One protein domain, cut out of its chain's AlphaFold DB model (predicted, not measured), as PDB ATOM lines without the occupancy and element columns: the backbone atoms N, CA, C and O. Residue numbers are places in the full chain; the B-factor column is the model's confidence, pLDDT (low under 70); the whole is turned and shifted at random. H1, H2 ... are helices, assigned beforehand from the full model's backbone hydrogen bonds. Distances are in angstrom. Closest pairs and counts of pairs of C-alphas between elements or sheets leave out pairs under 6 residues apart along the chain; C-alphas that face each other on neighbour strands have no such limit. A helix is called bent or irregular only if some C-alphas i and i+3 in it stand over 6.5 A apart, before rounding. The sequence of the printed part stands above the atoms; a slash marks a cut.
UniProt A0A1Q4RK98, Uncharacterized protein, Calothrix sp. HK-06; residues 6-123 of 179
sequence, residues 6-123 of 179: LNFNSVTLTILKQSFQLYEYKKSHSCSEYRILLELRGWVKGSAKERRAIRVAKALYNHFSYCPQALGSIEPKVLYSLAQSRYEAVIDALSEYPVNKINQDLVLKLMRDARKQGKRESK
ATOM      1  N   LEU A   6      22.951  20.305 -53.578       52.59
ATOM      2  CA  LEU A   6      24.411  20.435 -53.697       52.59
ATOM      3  C   LEU A   6      25.104  20.921 -52.413       52.59
ATOM      4  O   LEU A   6      26.304  20.701 -52.243       52.59
ATOM      5  N   ASN A   7      24.380  21.545 -51.478       65.00
ATOM      6  CA  ASN A   7      25.019  22.202 -50.334       65.00
ATOM      7  C   ASN A   7      25.371  21.218 -49.200       65.00
ATOM      8  O   ASN A   7      26.467  21.270 -48.635       65.00
ATOM      9  N   PHE A   8      24.493  20.260 -48.884       75.00
ATOM     10  CA  PHE A   8      24.718  19.395 -47.721       75.00
ATOM     11  C   PHE A   8      25.793  18.325 -47.945       75.00
ATOM     12  O   PHE A   8      26.409  17.898 -46.972       75.00
ATOM     13  N   ASN A   9      26.081  17.928 -49.189       85.00
ATOM     14  CA  ASN A   9      27.087  16.901 -49.474       85.00
ATOM     15  C   ASN A   9      28.483  17.315 -48.979       85.00
ATOM     16  O   ASN A   9      29.139  16.594 -48.221       85.00
ATOM     17  N   SER A  10      28.898  18.544 -49.299       86.12
ATOM     18  CA  SER A  10      30.172  19.103 -48.829       86.12
ATOM     19  C   SER A  10      30.254  19.173 -47.295       86.12
ATOM     20  O   SER A  10      31.293  18.862 -46.699       86.12
ATOM     21  N   VAL A  11      29.135  19.499 -46.640       90.81
ATOM     22  CA  VAL A  11      29.020  19.590 -45.181       90.81
ATOM     23  C   VAL A  11      29.119  18.205 -44.547       90.81
ATOM     24  O   VAL A  11      29.915  18.004 -43.630       90.81
ATOM     25  N   THR A  12      28.362  17.231 -45.051       92.56
ATOM     26  CA  THR A  12      28.378  15.845 -44.573       92.56
ATOM     27  C   THR A  12      29.761  15.224 -44.720       92.56
ATOM     28  O   THR A  12      30.274  14.642 -43.764       92.56
ATOM     29  N   LEU A  13      30.421  15.422 -45.863       92.62
ATOM     30  CA  LEU A  13      31.786  14.942 -46.074       92.62
ATOM     31  C   LEU A  13      32.779  15.586 -45.114       92.62
ATOM     32  O   LEU A  13      33.646  14.899 -44.573       92.62
ATOM     33  N   THR A  14      32.645  16.887 -44.863       92.62
ATOM     34  CA  THR A  14      33.473  17.587 -43.875       92.62
ATOM     35  C   THR A  14      33.281  16.999 -42.481       92.62
ATOM     36  O   THR A  14      34.260  16.714 -41.791       92.62
ATOM     37  N   ILE A  15      32.030  16.751 -42.082       93.19
ATOM     38  CA  ILE A  15      31.700  16.128 -40.796       93.19
ATOM     39  C   ILE A  15      32.313  14.732 -40.698       93.19
ATOM     40  O   ILE A  15      32.919  14.420 -39.673       93.19
ATOM     41  N   LEU A  16      32.181  13.902 -41.734       94.56
ATOM     42  CA  LEU A  16      32.718  12.541 -41.756       94.56
ATOM     43  C   LEU A  16      34.241  12.537 -41.650       94.56
ATOM     44  O   LEU A  16      34.781  11.889 -40.759       94.56
ATOM     45  N   LYS A  17      34.925  13.334 -42.481       93.12
ATOM     46  CA  LYS A  17      36.389  13.471 -42.454       93.12
ATOM     47  C   LYS A  17      36.887  13.916 -41.081       93.12
ATOM     48  O   LYS A  17      37.771  13.281 -40.514       93.12
ATOM     49  N   GLN A  18      36.285  14.966 -40.518       92.88
ATOM     50  CA  GLN A  18      36.640  15.449 -39.181       92.88
ATOM     51  C   GLN A  18      36.376  14.387 -38.111       92.88
ATOM     52  O   GLN A  18      37.208  14.179 -37.234       92.88
ATOM     53  N   SER A  19      35.238  13.698 -38.184       94.38
ATOM     54  CA  SER A  19      34.862  12.668 -37.213       94.38
ATOM     55  C   SER A  19      35.830  11.485 -37.251       94.38
ATOM     56  O   SER A  19      36.319  11.070 -36.201       94.38
ATOM     57  N   PHE A  20      36.143  10.966 -38.440       95.19
ATOM     58  CA  PHE A  20      37.059   9.838 -38.615       95.19
ATOM     59  C   PHE A  20      38.475  10.186 -38.163       95.19
ATOM     60  O   PHE A  20      39.049   9.449 -37.368       95.19
ATOM     61  N   GLN A  21      38.980  11.361 -38.534       92.88
ATOM     62  CA  GLN A  21      40.289  11.824 -38.082       92.88
ATOM     63  C   GLN A  21      40.361  11.991 -36.554       92.88
ATOM     64  O   GLN A  21      41.332  11.587 -35.919       92.88
ATOM     65  N   LEU A  22      39.315  12.549 -35.933       93.12
ATOM     66  CA  LEU A  22      39.236  12.657 -34.472       93.12
ATOM     67  C   LEU A  22      39.231  11.289 -33.785       93.12
ATOM     68  O   LEU A  22      39.765  11.149 -32.682       93.12
ATOM     69  N   TYR A  23      38.608  10.295 -34.409       94.12
ATOM     70  CA  TYR A  23      38.563   8.936 -33.891       94.12
ATOM     71  C   TYR A  23      39.902   8.217 -34.027       94.12
ATOM     72  O   TYR A  23      40.321   7.560 -33.076       94.12
ATOM     73  N   GLU A  24      40.609   8.412 -35.140       92.50
ATOM     74  CA  GLU A  24      41.982   7.935 -35.305       92.50
ATOM     75  C   GLU A  24      42.894   8.505 -34.226       92.50
ATOM     76  O   GLU A  24      43.537   7.733 -33.523       92.50
ATOM     77  N   TYR A  25      42.880   9.824 -34.010       92.00
ATOM     78  CA  TYR A  25      43.674  10.451 -32.948       92.00
ATOM     79  C   TYR A  25      43.361   9.879 -31.576       92.00
ATOM     80  O   TYR A  25      44.268   9.603 -30.796       92.00
ATOM     81  N   LYS A  26      42.081   9.641 -31.293       91.50
ATOM     82  CA  LYS A  26      41.662   9.042 -30.028       91.50
ATOM     83  C   LYS A  26      42.120   7.588 -29.868       91.50
ATOM     84  O   LYS A  26      42.266   7.137 -28.736       91.50
ATOM     85  N   LYS A  27      42.284   6.850 -30.971       92.25
ATOM     86  CA  LYS A  27      42.716   5.447 -30.972       92.25
ATOM     87  C   LYS A  27      44.240   5.312 -30.906       92.25
ATOM     88  O   LYS A  27      44.718   4.383 -30.268       92.25
ATOM     89  N   SER A  28      44.980   6.199 -31.572       91.69
ATOM     90  CA  SER A  28      46.437   6.094 -31.727       91.69
ATOM     91  C   SER A  28      47.252   6.864 -30.692       91.69
ATOM     92  O   SER A  28      48.413   6.525 -30.493       91.69
ATOM     93  N   HIS A  29      46.675   7.872 -30.033       91.75
ATOM     94  CA  HIS A  29      47.402   8.734 -29.100       91.75
ATOM     95  C   HIS A  29      46.962   8.521 -27.653       91.75
ATOM     96  O   HIS A  29      45.818   8.158 -27.361       91.75
ATOM     97  N   SER A  30      47.867   8.823 -26.726       93.00
ATOM     98  CA  SER A  30      47.550   8.877 -25.303       93.00
ATOM     99  C   SER A  30      46.542   9.993 -24.986       93.00
ATOM    100  O   SER A  30      46.286  10.918 -25.760       93.00
ATOM    101  N   CYS A  31      45.945   9.933 -23.796       88.81
ATOM    102  CA  CYS A  31      44.910  10.875 -23.365       88.81
ATOM    103  C   CYS A  31      45.391  12.345 -23.303       88.81
ATOM    104  O   CYS A  31      44.572  13.263 -23.467       88.81
ATOM    105  N   SER A  32      46.687  12.558 -23.037       90.75
ATOM    106  CA  SER A  32      47.367  13.860 -23.013       90.75
ATOM    107  C   SER A  32      47.647  14.371 -24.425       90.75
ATOM    108  O   SER A  32      47.228  15.476 -24.753       90.75
ATOM    109  N   GLU A  33      48.260  13.552 -25.277       92.56
ATOM    110  CA  GLU A  33      48.539  13.884 -26.682       92.56
ATOM    111  C   GLU A  33      47.254  14.184 -27.456       92.56
ATOM    112  O   GLU A  33      47.162  15.186 -28.162       92.56
ATOM    113  N   TYR A  34      46.208  13.380 -27.245       92.25
ATOM    114  CA  TYR A  34      44.897  13.621 -27.835       92.25
ATOM    115  C   TYR A  34      44.326  14.989 -27.440       92.25
ATOM    116  O   TYR A  34      43.740  15.680 -28.270       92.25
ATOM    117  N   ARG A  35      44.509  15.410 -26.179       91.12
ATOM    118  CA  ARG A  35      44.056  16.730 -25.715       91.12
ATOM    119  C   ARG A  35      44.791  17.851 -26.457       91.12
ATOM    120  O   ARG A  35      44.130  18.763 -26.939       91.12
ATOM    121  N   ILE A  36      46.111  17.738 -26.600       92.94
ATOM    122  CA  ILE A  36      46.939  18.718 -27.320       92.94
ATOM    123  C   ILE A  36      46.496  18.819 -28.789       92.94
ATOM    124  O   ILE A  36      46.303  19.917 -29.307       92.94
ATOM    125  N   LEU A  37      46.255  17.682 -29.452       92.75
ATOM    126  CA  LEU A  37      45.773  17.642 -30.839       92.75
ATOM    127  C   LEU A  37      44.390  18.281 -31.020       92.75
ATOM    128  O   LEU A  37      44.137  18.913 -32.047       92.75
ATOM    129  N   LEU A  38      43.491  18.116 -30.043       91.88
ATOM    130  CA  LEU A  38      42.193  18.790 -30.051       91.88
ATOM    131  C   LEU A  38      42.364  20.309 -29.955       91.88
ATOM    132  O   LEU A  38      41.814  21.032 -30.786       91.88
ATOM    133  N   GLU A  39      43.151  20.778 -28.985       91.44
ATOM    134  CA  GLU A  39      43.380  22.206 -28.735       91.44
ATOM    135  C   GLU A  39      44.020  22.900 -29.945       91.44
ATOM    136  O   GLU A  39      43.512  23.926 -30.397       91.44
ATOM    137  N   LEU A  40      45.037  22.281 -30.560       91.75
ATOM    138  CA  LEU A  40      45.684  22.756 -31.796       91.75
ATOM    139  C   LEU A  40      44.704  22.976 -32.955       91.75
ATOM    140  O   LEU A  40      44.956  23.785 -33.845       91.75
ATOM    141  N   ARG A  41      43.584  22.250 -32.969       86.94
ATOM    142  CA  ARG A  41      42.561  22.326 -34.020       86.94
ATOM    143  C   ARG A  41      41.318  23.107 -33.603       86.94
ATOM    144  O   ARG A  41      40.298  23.033 -34.290       86.94
ATOM    145  N   GLY A  42      41.378  23.818 -32.479       88.75
ATOM    146  CA  GLY A  42      40.260  24.596 -31.949       88.75
ATOM    147  C   GLY A  42      39.111  23.737 -31.415       88.75
ATOM    148  O   GLY A  42      37.967  24.192 -31.359       88.75
ATOM    149  N   TRP A  43      39.377  22.480 -31.052       91.56
ATOM    150  CA  TRP A  43      38.407  21.610 -30.398       91.56
ATOM    151  C   TRP A  43      38.601  21.628 -28.886       91.56
ATOM    152  O   TRP A  43      39.714  21.580 -28.377       91.56
ATOM    153  N   VAL A  44      37.484  21.620 -28.162       90.38
ATOM    154  CA  VAL A  44      37.481  21.512 -26.702       90.38
ATOM    155  C   VAL A  44      37.177  20.072 -26.309       90.38
ATOM    156  O   VAL A  44      36.129  19.529 -26.686       90.38
ATOM    157  N   LYS A  45      38.078  19.465 -25.530       88.94
ATOM    158  CA  LYS A  45      37.891  18.122 -24.971       88.94
ATOM    159  C   LYS A  45      36.678  18.083 -24.034       88.94
ATOM    160  O   LYS A  45      36.490  18.963 -23.203       88.94
ATOM    161  N   GLY A  46      35.851  17.053 -24.149       87.25
ATOM    162  CA  GLY A  46      34.571  16.906 -23.463       87.25
ATOM    163  C   GLY A  46      33.415  17.698 -24.084       87.25
ATOM    164  O   GLY A  46      32.281  17.562 -23.616       87.25
ATOM    165  N   SER A  47      33.645  18.493 -25.136       91.69
ATOM    166  CA  SER A  47      32.586  19.316 -25.732       91.69
ATOM    167  C   SER A  47      31.478  18.475 -26.371       91.69
ATOM    168  O   SER A  47      31.670  17.337 -26.808       91.69
ATOM    169  N   ALA A  48      30.273  19.045 -26.471       90.69
ATOM    170  CA  ALA A  48      29.167  18.393 -27.171       90.69
ATOM    171  C   ALA A  48      29.503  18.108 -28.649       90.69
ATOM    172  O   ALA A  48      29.104  17.066 -29.171       90.69
ATOM    173  N   LYS A  49      30.269  19.001 -29.292       90.81
ATOM    174  CA  LYS A  49      30.725  18.860 -30.680       90.81
ATOM    175  C   LYS A  49      31.660  17.657 -30.831       90.81
ATOM    176  O   LYS A  49      31.402  16.801 -31.672       90.81
ATOM    177  N   GLU A  50      32.683  17.553 -29.981       92.44
ATOM    178  CA  GLU A  50      33.633  16.429 -29.989       92.44
ATOM    179  C   GLU A  50      32.919  15.104 -29.696       92.44
ATOM    180  O   GLU A  50      33.043  14.148 -30.458       92.44
ATOM    181  N   ARG A  51      32.091  15.047 -28.643       92.44
ATOM    182  CA  ARG A  51      31.340  13.828 -28.298       92.44
ATOM    183  C   ARG A  51      30.434  13.361 -29.435       92.44
ATOM    184  O   ARG A  51      30.301  12.157 -29.649       92.44
ATOM    185  N   ARG A  52      29.815  14.295 -30.165       93.06
ATOM    186  CA  ARG A  52      28.984  13.984 -31.334       93.06
ATOM    187  C   ARG A  52      29.828  13.454 -32.494       93.06
ATOM    188  O   ARG A  52      29.457  12.432 -33.056       93.06
ATOM    189  N   ALA A  53      30.959  14.088 -32.801       92.81
ATOM    190  CA  ALA A  53      31.873  13.637 -33.850       92.81
ATOM    191  C   ALA A  53      32.444  12.240 -33.553       92.81
ATOM    192  O   ALA A  53      32.377  11.345 -34.389       92.81
ATOM    193  N   ILE A  54      32.896  11.996 -32.317       93.81
ATOM    194  CA  ILE A  54      33.373  10.674 -31.888       93.81
ATOM    195  C   ILE A  54      32.270   9.624 -32.006       93.81
ATOM    196  O   ILE A  54      32.554   8.491 -32.374       93.81
ATOM    197  N   ARG A  55      31.017   9.967 -31.682       94.56
ATOM    198  CA  ARG A  55      29.889   9.037 -31.822       94.56
ATOM    199  C   ARG A  55      29.659   8.653 -33.283       94.56
ATOM    200  O   ARG A  55      29.533   7.470 -33.570       94.56
ATOM    201  N   VAL A  56      29.642   9.639 -34.181       94.56
ATOM    202  CA  VAL A  56      29.536   9.414 -35.633       94.56
ATOM    203  C   VAL A  56      30.648   8.496 -36.112       94.56
ATOM    204  O   VAL A  56      30.378   7.496 -36.768       94.56
ATOM    205  N   ALA A  57      31.886   8.791 -35.725       94.44
ATOM    206  CA  ALA A  57      33.019   7.973 -36.111       94.44
ATOM    207  C   ALA A  57      32.929   6.554 -35.552       94.44
ATOM    208  O   ALA A  57      33.036   5.607 -36.310       94.44
ATOM    209  N   LYS A  58      32.644   6.380 -34.259       93.69
ATOM    210  CA  LYS A  58      32.484   5.047 -33.656       93.69
ATOM    211  C   LYS A  58      31.467   4.180 -34.395       93.69
ATOM    212  O   LYS A  58      31.711   2.992 -34.546       93.69
ATOM    213  N   ALA A  59      30.355   4.773 -34.822       93.19
ATOM    214  CA  ALA A  59      29.299   4.050 -35.513       93.19
ATOM    215  C   ALA A  59      29.677   3.700 -36.964       93.19
ATOM    216  O   ALA A  59      29.352   2.620 -37.432       93.19
ATOM    217  N   LEU A  60      30.361   4.596 -37.684       93.12
ATOM    218  CA  LEU A  60      30.522   4.483 -39.142       93.12
ATOM    219  C   LEU A  60      31.942   4.127 -39.605       93.12
ATOM    220  O   LEU A  60      32.113   3.692 -40.739       93.12
ATOM    221  N   TYR A  61      32.963   4.310 -38.768       92.12
ATOM    222  CA  TYR A  61      34.373   4.200 -39.160       92.12
ATOM    223  C   TYR A  61      34.731   2.809 -39.694       92.12
ATOM    224  O   TYR A  61      35.438   2.701 -40.692       92.12
ATOM    225  N   ASN A  62      34.212   1.745 -39.080       89.75
ATOM    226  CA  ASN A  62      34.538   0.377 -39.491       89.75
ATOM    227  C   ASN A  62      34.039   0.046 -40.905       89.75
ATOM    228  O   ASN A  62      34.719  -0.677 -41.624       89.75
ATOM    229  N   HIS A  63      32.897   0.604 -41.314       89.69
ATOM    230  CA  HIS A  63      32.267   0.292 -42.601       89.69
ATOM    231  C   HIS A  63      32.596   1.322 -43.691       89.69
ATOM    232  O   HIS A  63      32.669   0.971 -44.862       89.69
ATOM    233  N   PHE A  64      32.814   2.591 -43.320       91.56
ATOM    234  CA  PHE A  64      32.868   3.708 -44.275       91.56
ATOM    235  C   PHE A  64      34.151   4.548 -44.214       91.56
ATOM    236  O   PHE A  64      34.236   5.561 -44.906       91.56
ATOM    237  N   SER A  65      35.165   4.166 -43.427       87.94
ATOM    238  CA  SER A  65      36.439   4.913 -43.351       87.94
ATOM    239  C   SER A  65      37.133   5.061 -44.709       87.94
ATOM    240  O   SER A  65      37.631   6.141 -45.020       87.94
ATOM    241  N   TYR A  66      37.106   4.015 -45.540       87.12
ATOM    242  CA  TYR A  66      37.704   4.021 -46.883       87.12
ATOM    243  C   TYR A  66      36.826   4.690 -47.951       87.12
ATOM    244  O   TYR A  66      37.323   5.048 -49.016       87.12
ATOM    245  N   CYS A  67      35.531   4.875 -47.681       88.69
ATOM    246  CA  CYS A  67      34.564   5.419 -48.635       88.69
ATOM    247  C   CYS A  67      33.573   6.410 -47.986       88.69
ATOM    248  O   CYS A  67      32.357   6.251 -48.118       88.69
ATOM    249  N   PRO A  68      34.038   7.493 -47.330       89.12
ATOM    250  CA  PRO A  68      33.148   8.494 -46.734       89.12
ATOM    251  C   PRO A  68      32.222   9.156 -47.768       89.12
ATOM    252  O   PRO A  68      31.152   9.645 -47.409       89.12
ATOM    253  N   GLN A  69      32.608   9.147 -49.049       90.12
ATOM    254  CA  GLN A  69      31.805   9.640 -50.171       90.12
ATOM    255  C   GLN A  69      30.478   8.895 -50.319       90.12
ATOM    256  O   GLN A  69      29.496   9.510 -50.723       90.12
ATOM    257  N   ALA A  70      30.426   7.620 -49.922       88.62
ATOM    258  CA  ALA A  70      29.217   6.798 -49.952       88.62
ATOM    259  C   ALA A  70      28.067   7.405 -49.137       88.62
ATOM    260  O   ALA A  70      26.897   7.217 -49.447       88.62
ATOM    261  N   LEU A  71      28.409   8.144 -48.082       90.44
ATOM    262  CA  LEU A  71      27.453   8.780 -47.183       90.44
ATOM    263  C   LEU A  71      27.272  10.273 -47.485       90.44
ATOM    264  O   LEU A  71      26.527  10.947 -46.778       90.44
ATOM    265  N   GLY A  72      27.944  10.805 -48.511       87.44
ATOM    266  CA  GLY A  72      27.920  12.231 -48.847       87.44
ATOM    267  C   GLY A  72      26.522  12.736 -49.205       87.44
ATOM    268  O   GLY A  72      26.147  13.838 -48.823       87.44
ATOM    269  N   SER A  73      25.699  11.903 -49.841       88.19
ATOM    270  CA  SER A  73      24.313  12.226 -50.207       88.19
ATOM    271  C   SER A  73      23.313  12.128 -49.045       88.19
ATOM    272  O   SER A  73      22.108  12.097 -49.283       88.19
ATOM    273  N   ILE A  74      23.776  12.049 -47.797       90.38
ATOM    274  CA  ILE A  74      22.923  11.992 -46.606       90.38
ATOM    275  C   ILE A  74      23.017  13.324 -45.869       90.38
ATOM    276  O   ILE A  74      24.110  13.817 -45.588       90.38
ATOM    277  N   GLU A  75      21.882  13.891 -45.477       91.38
ATOM    278  CA  GLU A  75      21.859  15.093 -44.652       91.38
ATOM    279  C   GLU A  75      22.575  14.897 -43.302       91.38
ATOM    280  O   GLU A  75      22.384  13.875 -42.627       91.38
ATOM    281  N   PRO A  76      23.287  15.921 -42.791       92.00
ATOM    282  CA  PRO A  76      23.961  15.859 -41.494       92.00
ATOM    283  C   PRO A  76      23.046  15.434 -40.339       92.00
ATOM    284  O   PRO A  76      23.450  14.699 -39.438       92.00
ATOM    285  N   LYS A  77      21.782  15.875 -40.353       91.94
ATOM    286  CA  LYS A  77      20.795  15.533 -39.319       91.94
ATOM    287  C   LYS A  77      20.461  14.041 -39.318       91.94
ATOM    288  O   LYS A  77      20.333  13.436 -38.246       91.94
ATOM    289  N   VAL A  78      20.333  13.452 -40.505       93.06
ATOM    290  CA  VAL A  78      20.096  12.017 -40.681       93.06
ATOM    291  C   VAL A  78      21.345  11.244 -40.278       93.06
ATOM    292  O   VAL A  78      21.228  10.307 -39.494       93.06
ATOM    293  N   LEU A  79      22.537  11.709 -40.666       94.06
ATOM    294  CA  LEU A  79      23.816  11.118 -40.266       94.06
ATOM    295  C   LEU A  79      23.975  11.041 -38.737       94.06
ATOM    296  O   LEU A  79      24.290   9.987 -38.183       94.06
ATOM    297  N   TYR A  80      23.700  12.137 -38.023       93.50
ATOM    298  CA  TYR A  80      23.751  12.143 -36.557       93.50
ATOM    299  C   TYR A  80      22.710  11.223 -35.919       93.50
ATOM    300  O   TYR A  80      22.935  10.700 -34.825       93.50
ATOM    301  N   SER A  81      21.563  11.053 -36.575       93.31
ATOM    302  CA  SER A  81      20.520  10.140 -36.118       93.31
ATOM    303  C   SER A  81      20.918   8.686 -36.353       93.31
ATOM    304  O   SER A  81      20.681   7.870 -35.471       93.31
ATOM    305  N   LEU A  82      21.546   8.386 -37.493       92.94
ATOM    306  CA  LEU A  82      22.066   7.069 -37.860       92.94
ATOM    307  C   LEU A  82      23.169   6.613 -36.899       92.94
ATOM    308  O   LEU A  82      23.181   5.463 -36.493       92.94
ATOM    309  N   ALA A  83      24.018   7.530 -36.430       93.12
ATOM    310  CA  ALA A  83      25.078   7.252 -35.455       93.12
ATOM    311  C   ALA A  83      24.593   6.916 -34.022       93.12
ATOM    312  O   ALA A  83      25.368   6.966 -33.065       93.12
ATOM    313  N   GLN A  84      23.304   6.653 -33.820       92.00
ATOM    314  CA  GLN A  84      22.769   6.194 -32.538       92.00
ATOM    315  C   GLN A  84      22.846   4.668 -32.468       92.00
ATOM    316  O   GLN A  84      22.546   4.003 -33.452       92.00
ATOM    317  N   SER A  85      23.145   4.114 -31.290       86.56
ATOM    318  CA  SER A  85      23.320   2.663 -31.094       86.56
ATOM    319  C   SER A  85      22.126   1.821 -31.562       86.56
ATOM    320  O   SER A  85      22.284   0.731 -32.092       86.56
ATOM    321  N   ARG A  86      20.903   2.357 -31.468       87.19
ATOM    322  CA  ARG A  86      19.682   1.687 -31.956       87.19
ATOM    323  C   ARG A  86      19.629   1.437 -33.473       87.19
ATOM    324  O   ARG A  86      18.671   0.825 -33.932       87.19
ATOM    325  N   TYR A  87      20.566   1.980 -34.249       91.81
ATOM    326  CA  TYR A  87      20.642   1.804 -35.700       91.81
ATOM    327  C   TYR A  87      21.920   1.087 -36.145       91.81
ATOM    328  O   TYR A  87      22.227   1.120 -37.329       91.81
ATOM    329  N   GLU A  88      22.639   0.415 -35.243       89.25
ATOM    330  CA  GLU A  88      23.819  -0.393 -35.597       89.25
ATOM    331  C   GLU A  88      23.490  -1.411 -36.702       89.25
ATOM    332  O   GLU A  88      24.101  -1.362 -37.763       89.25
ATOM    333  N   ALA A  89      22.398  -2.169 -36.563       89.44
ATOM    334  CA  ALA A  89      21.941  -3.102 -37.600       89.44
ATOM    335  C   ALA A  89      21.609  -2.431 -38.951       89.44
ATOM    336  O   ALA A  89      21.683  -3.061 -40.004       89.44
ATOM    337  N   VAL A  90      21.227  -1.146 -38.946       92.50
ATOM    338  CA  VAL A  90      21.012  -0.389 -40.191       92.50
ATOM    339  C   VAL A  90      22.347  -0.061 -40.853       92.50
ATOM    340  O   VAL A  90      22.431  -0.093 -42.074       92.50
ATOM    341  N   ILE A  91      23.374   0.258 -40.067       92.12
ATOM    342  CA  ILE A  91      24.728   0.522 -40.565       92.12
ATOM    343  C   ILE A  91      25.331  -0.759 -41.146       92.12
ATOM    344  O   ILE A  91      25.871  -0.708 -42.251       92.12
ATOM    345  N   ASP A  92      25.163  -1.890 -40.459       90.69
ATOM    346  CA  ASP A  92      25.595  -3.202 -40.949       90.69
ATOM    347  C   ASP A  92      24.942  -3.511 -42.299       90.69
ATOM    348  O   ASP A  92      25.640  -3.729 -43.289       90.69
ATOM    349  N   ALA A  93      23.612  -3.388 -42.378       90.62
ATOM    350  CA  ALA A  93      22.875  -3.592 -43.622       90.62
ATOM    351  C   ALA A  93      23.324  -2.630 -44.730       90.62
ATOM    352  O   ALA A  93      23.451  -3.040 -45.877       90.62
ATOM    353  N   LEU A  94      23.585  -1.355 -44.415       91.62
ATOM    354  CA  LEU A  94      24.071  -0.373 -45.392       91.62
ATOM    355  C   LEU A  94      25.453  -0.723 -45.948       91.62
ATOM    356  O   LEU A  94      25.729  -0.378 -47.095       91.62
ATOM    357  N   SER A  95      26.304  -1.395 -45.172       88.69
ATOM    358  CA  SER A  95      27.643  -1.787 -45.623       88.69
ATOM    359  C   SER A  95      27.635  -2.862 -46.715       88.69
ATOM    360  O   SER A  95      28.597  -2.975 -47.470       88.69
ATOM    361  N   GLU A  96      26.527  -3.592 -46.861       89.12
ATOM    362  CA  GLU A  96      26.323  -4.576 -47.931       89.12
ATOM    363  C   GLU A  96      25.876  -3.928 -49.254       89.12
ATOM    364  O   GLU A  96      25.954  -4.549 -50.317       89.12
ATOM    365  N   TYR A  97      25.406  -2.675 -49.222       87.69
ATOM    366  CA  TYR A  97      24.977  -1.974 -50.431       87.69
ATOM    367  C   TYR A  97      26.179  -1.423 -51.204       87.69
ATOM    368  O   TYR A  97      27.139  -0.918 -50.619       87.69
ATOM    369  N   PRO A  98      26.116  -1.417 -52.547       85.69
ATOM    370  CA  PRO A  98      27.136  -0.759 -53.345       85.69
ATOM    371  C   PRO A  98      27.126   0.752 -53.076       85.69
ATOM    372  O   PRO A  98      26.067   1.382 -53.065       85.69
ATOM    373  N   VAL A  99      28.323   1.328 -52.941       81.94
ATOM    374  CA  VAL A  99      28.591   2.737 -52.589       81.94
ATOM    375  C   VAL A  99      27.705   3.734 -53.349       81.94
ATOM    376  O   VAL A  99      27.149   4.646 -52.749       81.94
ATOM    377  N   ASN A 100      27.505   3.522 -54.651       81.94
ATOM    378  CA  ASN A 100      26.760   4.446 -55.518       81.94
ATOM    379  C   ASN A 100      25.230   4.357 -55.366       81.94
ATOM    380  O   ASN A 100      24.513   5.152 -55.965       81.94
ATOM    381  N   LYS A 101      24.714   3.370 -54.622       86.00
ATOM    382  CA  LYS A 101      23.272   3.193 -54.383       86.00
ATOM    383  C   LYS A 101      22.834   3.660 -53.000       86.00
ATOM    384  O   LYS A 101      21.639   3.628 -52.708       86.00
ATOM    385  N   ILE A 102      23.769   4.081 -52.150       89.69
ATOM    386  CA  ILE A 102      23.434   4.628 -50.841       89.69
ATOM    387  C   ILE A 102      22.923   6.052 -51.045       89.69
ATOM    388  O   ILE A 102      23.654   6.933 -51.480       89.69
ATOM    389  N   ASN A 103      21.646   6.273 -50.748       90.44
ATOM    390  CA  ASN A 103      21.012   7.584 -50.815       90.44
ATOM    391  C   ASN A 103      20.193   7.864 -49.546       90.44
ATOM    392  O   ASN A 103      19.957   6.975 -48.721       90.44
ATOM    393  N   GLN A 104      19.762   9.114 -49.383       91.44
ATOM    394  CA  GLN A 104      18.997   9.538 -48.211       91.44
ATOM    395  C   GLN A 104      17.720   8.708 -48.006       91.44
ATOM    396  O   GLN A 104      17.428   8.291 -46.882       91.44
ATOM    397  N   ASP A 105      16.987   8.416 -49.078       90.81
ATOM    398  CA  ASP A 105      15.725   7.676 -49.005       90.81
ATOM    399  C   ASP A 105      15.905   6.240 -48.519       90.81
ATOM    400  O   ASP A 105      15.133   5.775 -47.675       90.81
ATOM    401  N   LEU A 106      16.948   5.554 -48.994       92.44
ATOM    402  CA  LEU A 106      17.310   4.212 -48.555       92.44
ATOM    403  C   LEU A 106      17.608   4.201 -47.056       92.44
ATOM    404  O   LEU A 106      17.030   3.399 -46.320       92.44
ATOM    405  N   VAL A 107      18.449   5.126 -46.584       93.06
ATOM    406  CA  VAL A 107      18.800   5.227 -45.159       93.06
ATOM    407  C   VAL A 107      17.557   5.499 -44.318       93.06
ATOM    408  O   VAL A 107      17.301   4.809 -43.330       93.06
ATOM    409  N   LEU A 108      16.721   6.456 -44.729       93.69
ATOM    410  CA  LEU A 108      15.480   6.769 -44.024       93.69
ATOM    411  C   LEU A 108      14.489   5.601 -44.029       93.69
ATOM    412  O   LEU A 108      13.725   5.453 -43.070       93.69
ATOM    413  N   LYS A 109      14.457   4.793 -45.092       94.12
ATOM    414  CA  LYS A 109      13.633   3.584 -45.173       94.12
ATOM    415  C   LYS A 109      14.130   2.524 -44.192       94.12
ATOM    416  O   LYS A 109      13.349   2.089 -43.351       94.12
ATOM    417  N   LEU A 110      15.422   2.201 -44.206       93.19
ATOM    418  CA  LEU A 110      16.007   1.217 -43.289       93.19
ATOM    419  C   LEU A 110      15.849   1.635 -41.821       93.19
ATOM    420  O   LEU A 110      15.427   0.840 -40.986       93.19
ATOM    421  N   MET A 111      16.068   2.914 -41.502       93.56
ATOM    422  CA  MET A 111      15.821   3.440 -40.154       93.56
ATOM    423  C   MET A 111      14.347   3.336 -39.740       93.56
ATOM    424  O   MET A 111      14.052   3.141 -38.557       93.56
ATOM    425  N   ARG A 112      13.403   3.498 -40.675       93.12
ATOM    426  CA  ARG A 112      11.967   3.306 -40.415       93.12
ATOM    427  C   ARG A 112      11.639   1.837 -40.173       93.12
ATOM    428  O   ARG A 112      10.879   1.547 -39.250       93.12
ATOM    429  N   ASP A 113      12.209   0.935 -40.956       90.25
ATOM    430  CA  ASP A 113      11.945  -0.496 -40.842       90.25
ATOM    431  C   ASP A 113      12.552  -1.078 -39.559       90.25
ATOM    432  O   ASP A 113      11.842  -1.765 -38.823       90.25
ATOM    433  N   ALA A 114      13.758  -0.653 -39.174       87.62
ATOM    434  CA  ALA A 114      14.353  -0.979 -37.876       87.62
ATOM    435  C   ALA A 114      13.472  -0.520 -36.696       87.62
ATOM    436  O   ALA A 114      13.243  -1.265 -35.743       87.62
ATOM    437  N   ARG A 115      12.874   0.683 -36.767       86.00
ATOM    438  CA  ARG A 115      11.916   1.149 -35.738       86.00
ATOM    439  C   ARG A 115      10.667   0.270 -35.666       86.00
ATOM    440  O   ARG A 115      10.116   0.088 -34.582       86.00
ATOM    441  N   LYS A 116      10.172  -0.220 -36.806       83.75
ATOM    442  CA  LYS A 116       8.993  -1.099 -36.854       83.75
ATOM    443  C   LYS A 116       9.316  -2.486 -36.308       83.75
ATOM    444  O   LYS A 116       8.485  -3.032 -35.590       83.75
ATOM    445  N   GLN A 117      10.492  -3.028 -36.618       75.75
ATOM    446  CA  GLN A 117      10.965  -4.307 -36.087       75.75
ATOM    447  C   GLN A 117      11.125  -4.245 -34.568       75.75
ATOM    448  O   GLN A 117      10.497  -5.040 -33.879       75.75
ATOM    449  N   GLY A 118      11.780  -3.208 -34.031       66.44
ATOM    450  CA  GLY A 118      11.871  -3.013 -32.579       66.44
ATOM    451  C   GLY A 118      10.503  -2.910 -31.890       66.44
ATOM    452  O   GLY A 118      10.311  -3.456 -30.809       66.44
ATOM    453  N   LYS A 119       9.502  -2.294 -32.541       62.50
ATOM    454  CA  LYS A 119       8.109  -2.273 -32.047       62.50
ATOM    455  C   LYS A 119       7.383  -3.618 -32.152       62.50
ATOM    456  O   LYS A 119       6.406  -3.825 -31.442       62.50
ATOM    457  N   ARG A 120       7.774  -4.497 -33.077       59.12
ATOM    458  CA  ARG A 120       7.216  -5.854 -33.209       59.12
ATOM    459  C   ARG A 120       7.858  -6.802 -32.199       59.12
ATOM    460  O   ARG A 120       7.155  -7.608 -31.611       59.12
ATOM    461  N   GLU A 121       9.149  -6.651 -31.939       55.28
ATOM    462  CA  GLU A 121       9.872  -7.414 -30.918       55.28
ATOM    463  C   GLU A 121       9.495  -6.984 -29.497       55.28
ATOM    464  O   GLU A 121       9.369  -7.831 -28.619       55.28
ATOM    465  N   SER A 122       9.203  -5.699 -29.267       52.06
ATOM    466  CA  SER A 122       8.655  -5.219 -27.990       52.06
ATOM    467  C   SER A 122       7.177  -5.575 -27.778       52.06
ATOM    468  O   SER A 122       6.615  -5.228 -26.746       52.06
ATOM    469  N   LYS A 123       6.527  -6.225 -28.756       53.84
ATOM    470  CA  LYS A 123       5.247  -6.930 -28.564       53.84
ATOM    471  C   LYS A 123       5.457  -8.380 -28.113       53.84
ATOM    472  O   LYS A 123       4.512  -9.164 -28.135       53.84
TER     473      LYS A 123
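What this domain is: This is residues 6 to 123 of the 179 residues of an uncharacterized protein of Calothrix sp. HK-06 (UniProt A0A1Q4RK98). Two helices, H1 and H3, cross at 90 degrees as the core; H2 folds back at the end of H1 as a helical hairpin, and at the opposite end H7 packs on H6, which with H5 packs on H3. The printed part has 118 residues with seven named helices, H1 to H7 in chain order, and no named strand. It is all helix, mostly crossed in packing, and compact, with a radius of gyration of the C-alphas of 15.3 A and spans of 46 by 36 by 22 A.

Where its parts are: Find C-alpha 6 at (24.411, 20.435, -53.697); from there H1, residues 6 to 28, runs 34.3 A. H2 is residues 31 to 40, H3 48 to 64 over 22.8 A, H4 68 to 71, H5 76 to 82 and H6 85 to 95. H7, residues 104 to 121, runs 25.9 A to C-alpha 121 at (9.872, -7.414, -30.918). H3 and H6 are irregular: C-alphas 59 and 62 are 7.5 A apart, 86 and 89 7.7 A.

How they stand to each other: Start at the hub, H1, whose residues 15 to 23 touch H3, about perpendicular, closest at the C-alphas of Ser 19 and Ala 53, 4.6 A. H1 also touches H4, closest at C-alphas 16 and 68, 6.4 A, and H5, at C-alphas 12 and 76, 5.4 A. With residues 25 to 26 it only just touches H2, with 3 pairs of C-alphas within 8 A, closest at 26 and 34, 6.0 A. H3 touches H6, closest at C-alphas 63 and 95, 5.9 A. H6 touches H7 at a steep tilt of 52 degrees, opposite ways, closest at C-alphas 90 and 110, 6.1 A. H1 and H7 are apart. Every O i to N i+4 pair is within hydrogen-bond range in H2, H5 and H7; in H1 17 of 19 are, in H3 11 of 13, in H6 5 of 7, and H4 is too short for one.

The domain as a whole: The C-alphas farthest apart, of Leu 40 and Lys 123, are 50.3 A apart. The printed part has no cut, and no link is long. Look for pLDDT under 70 at residues 6 to 7 and 118 to 123.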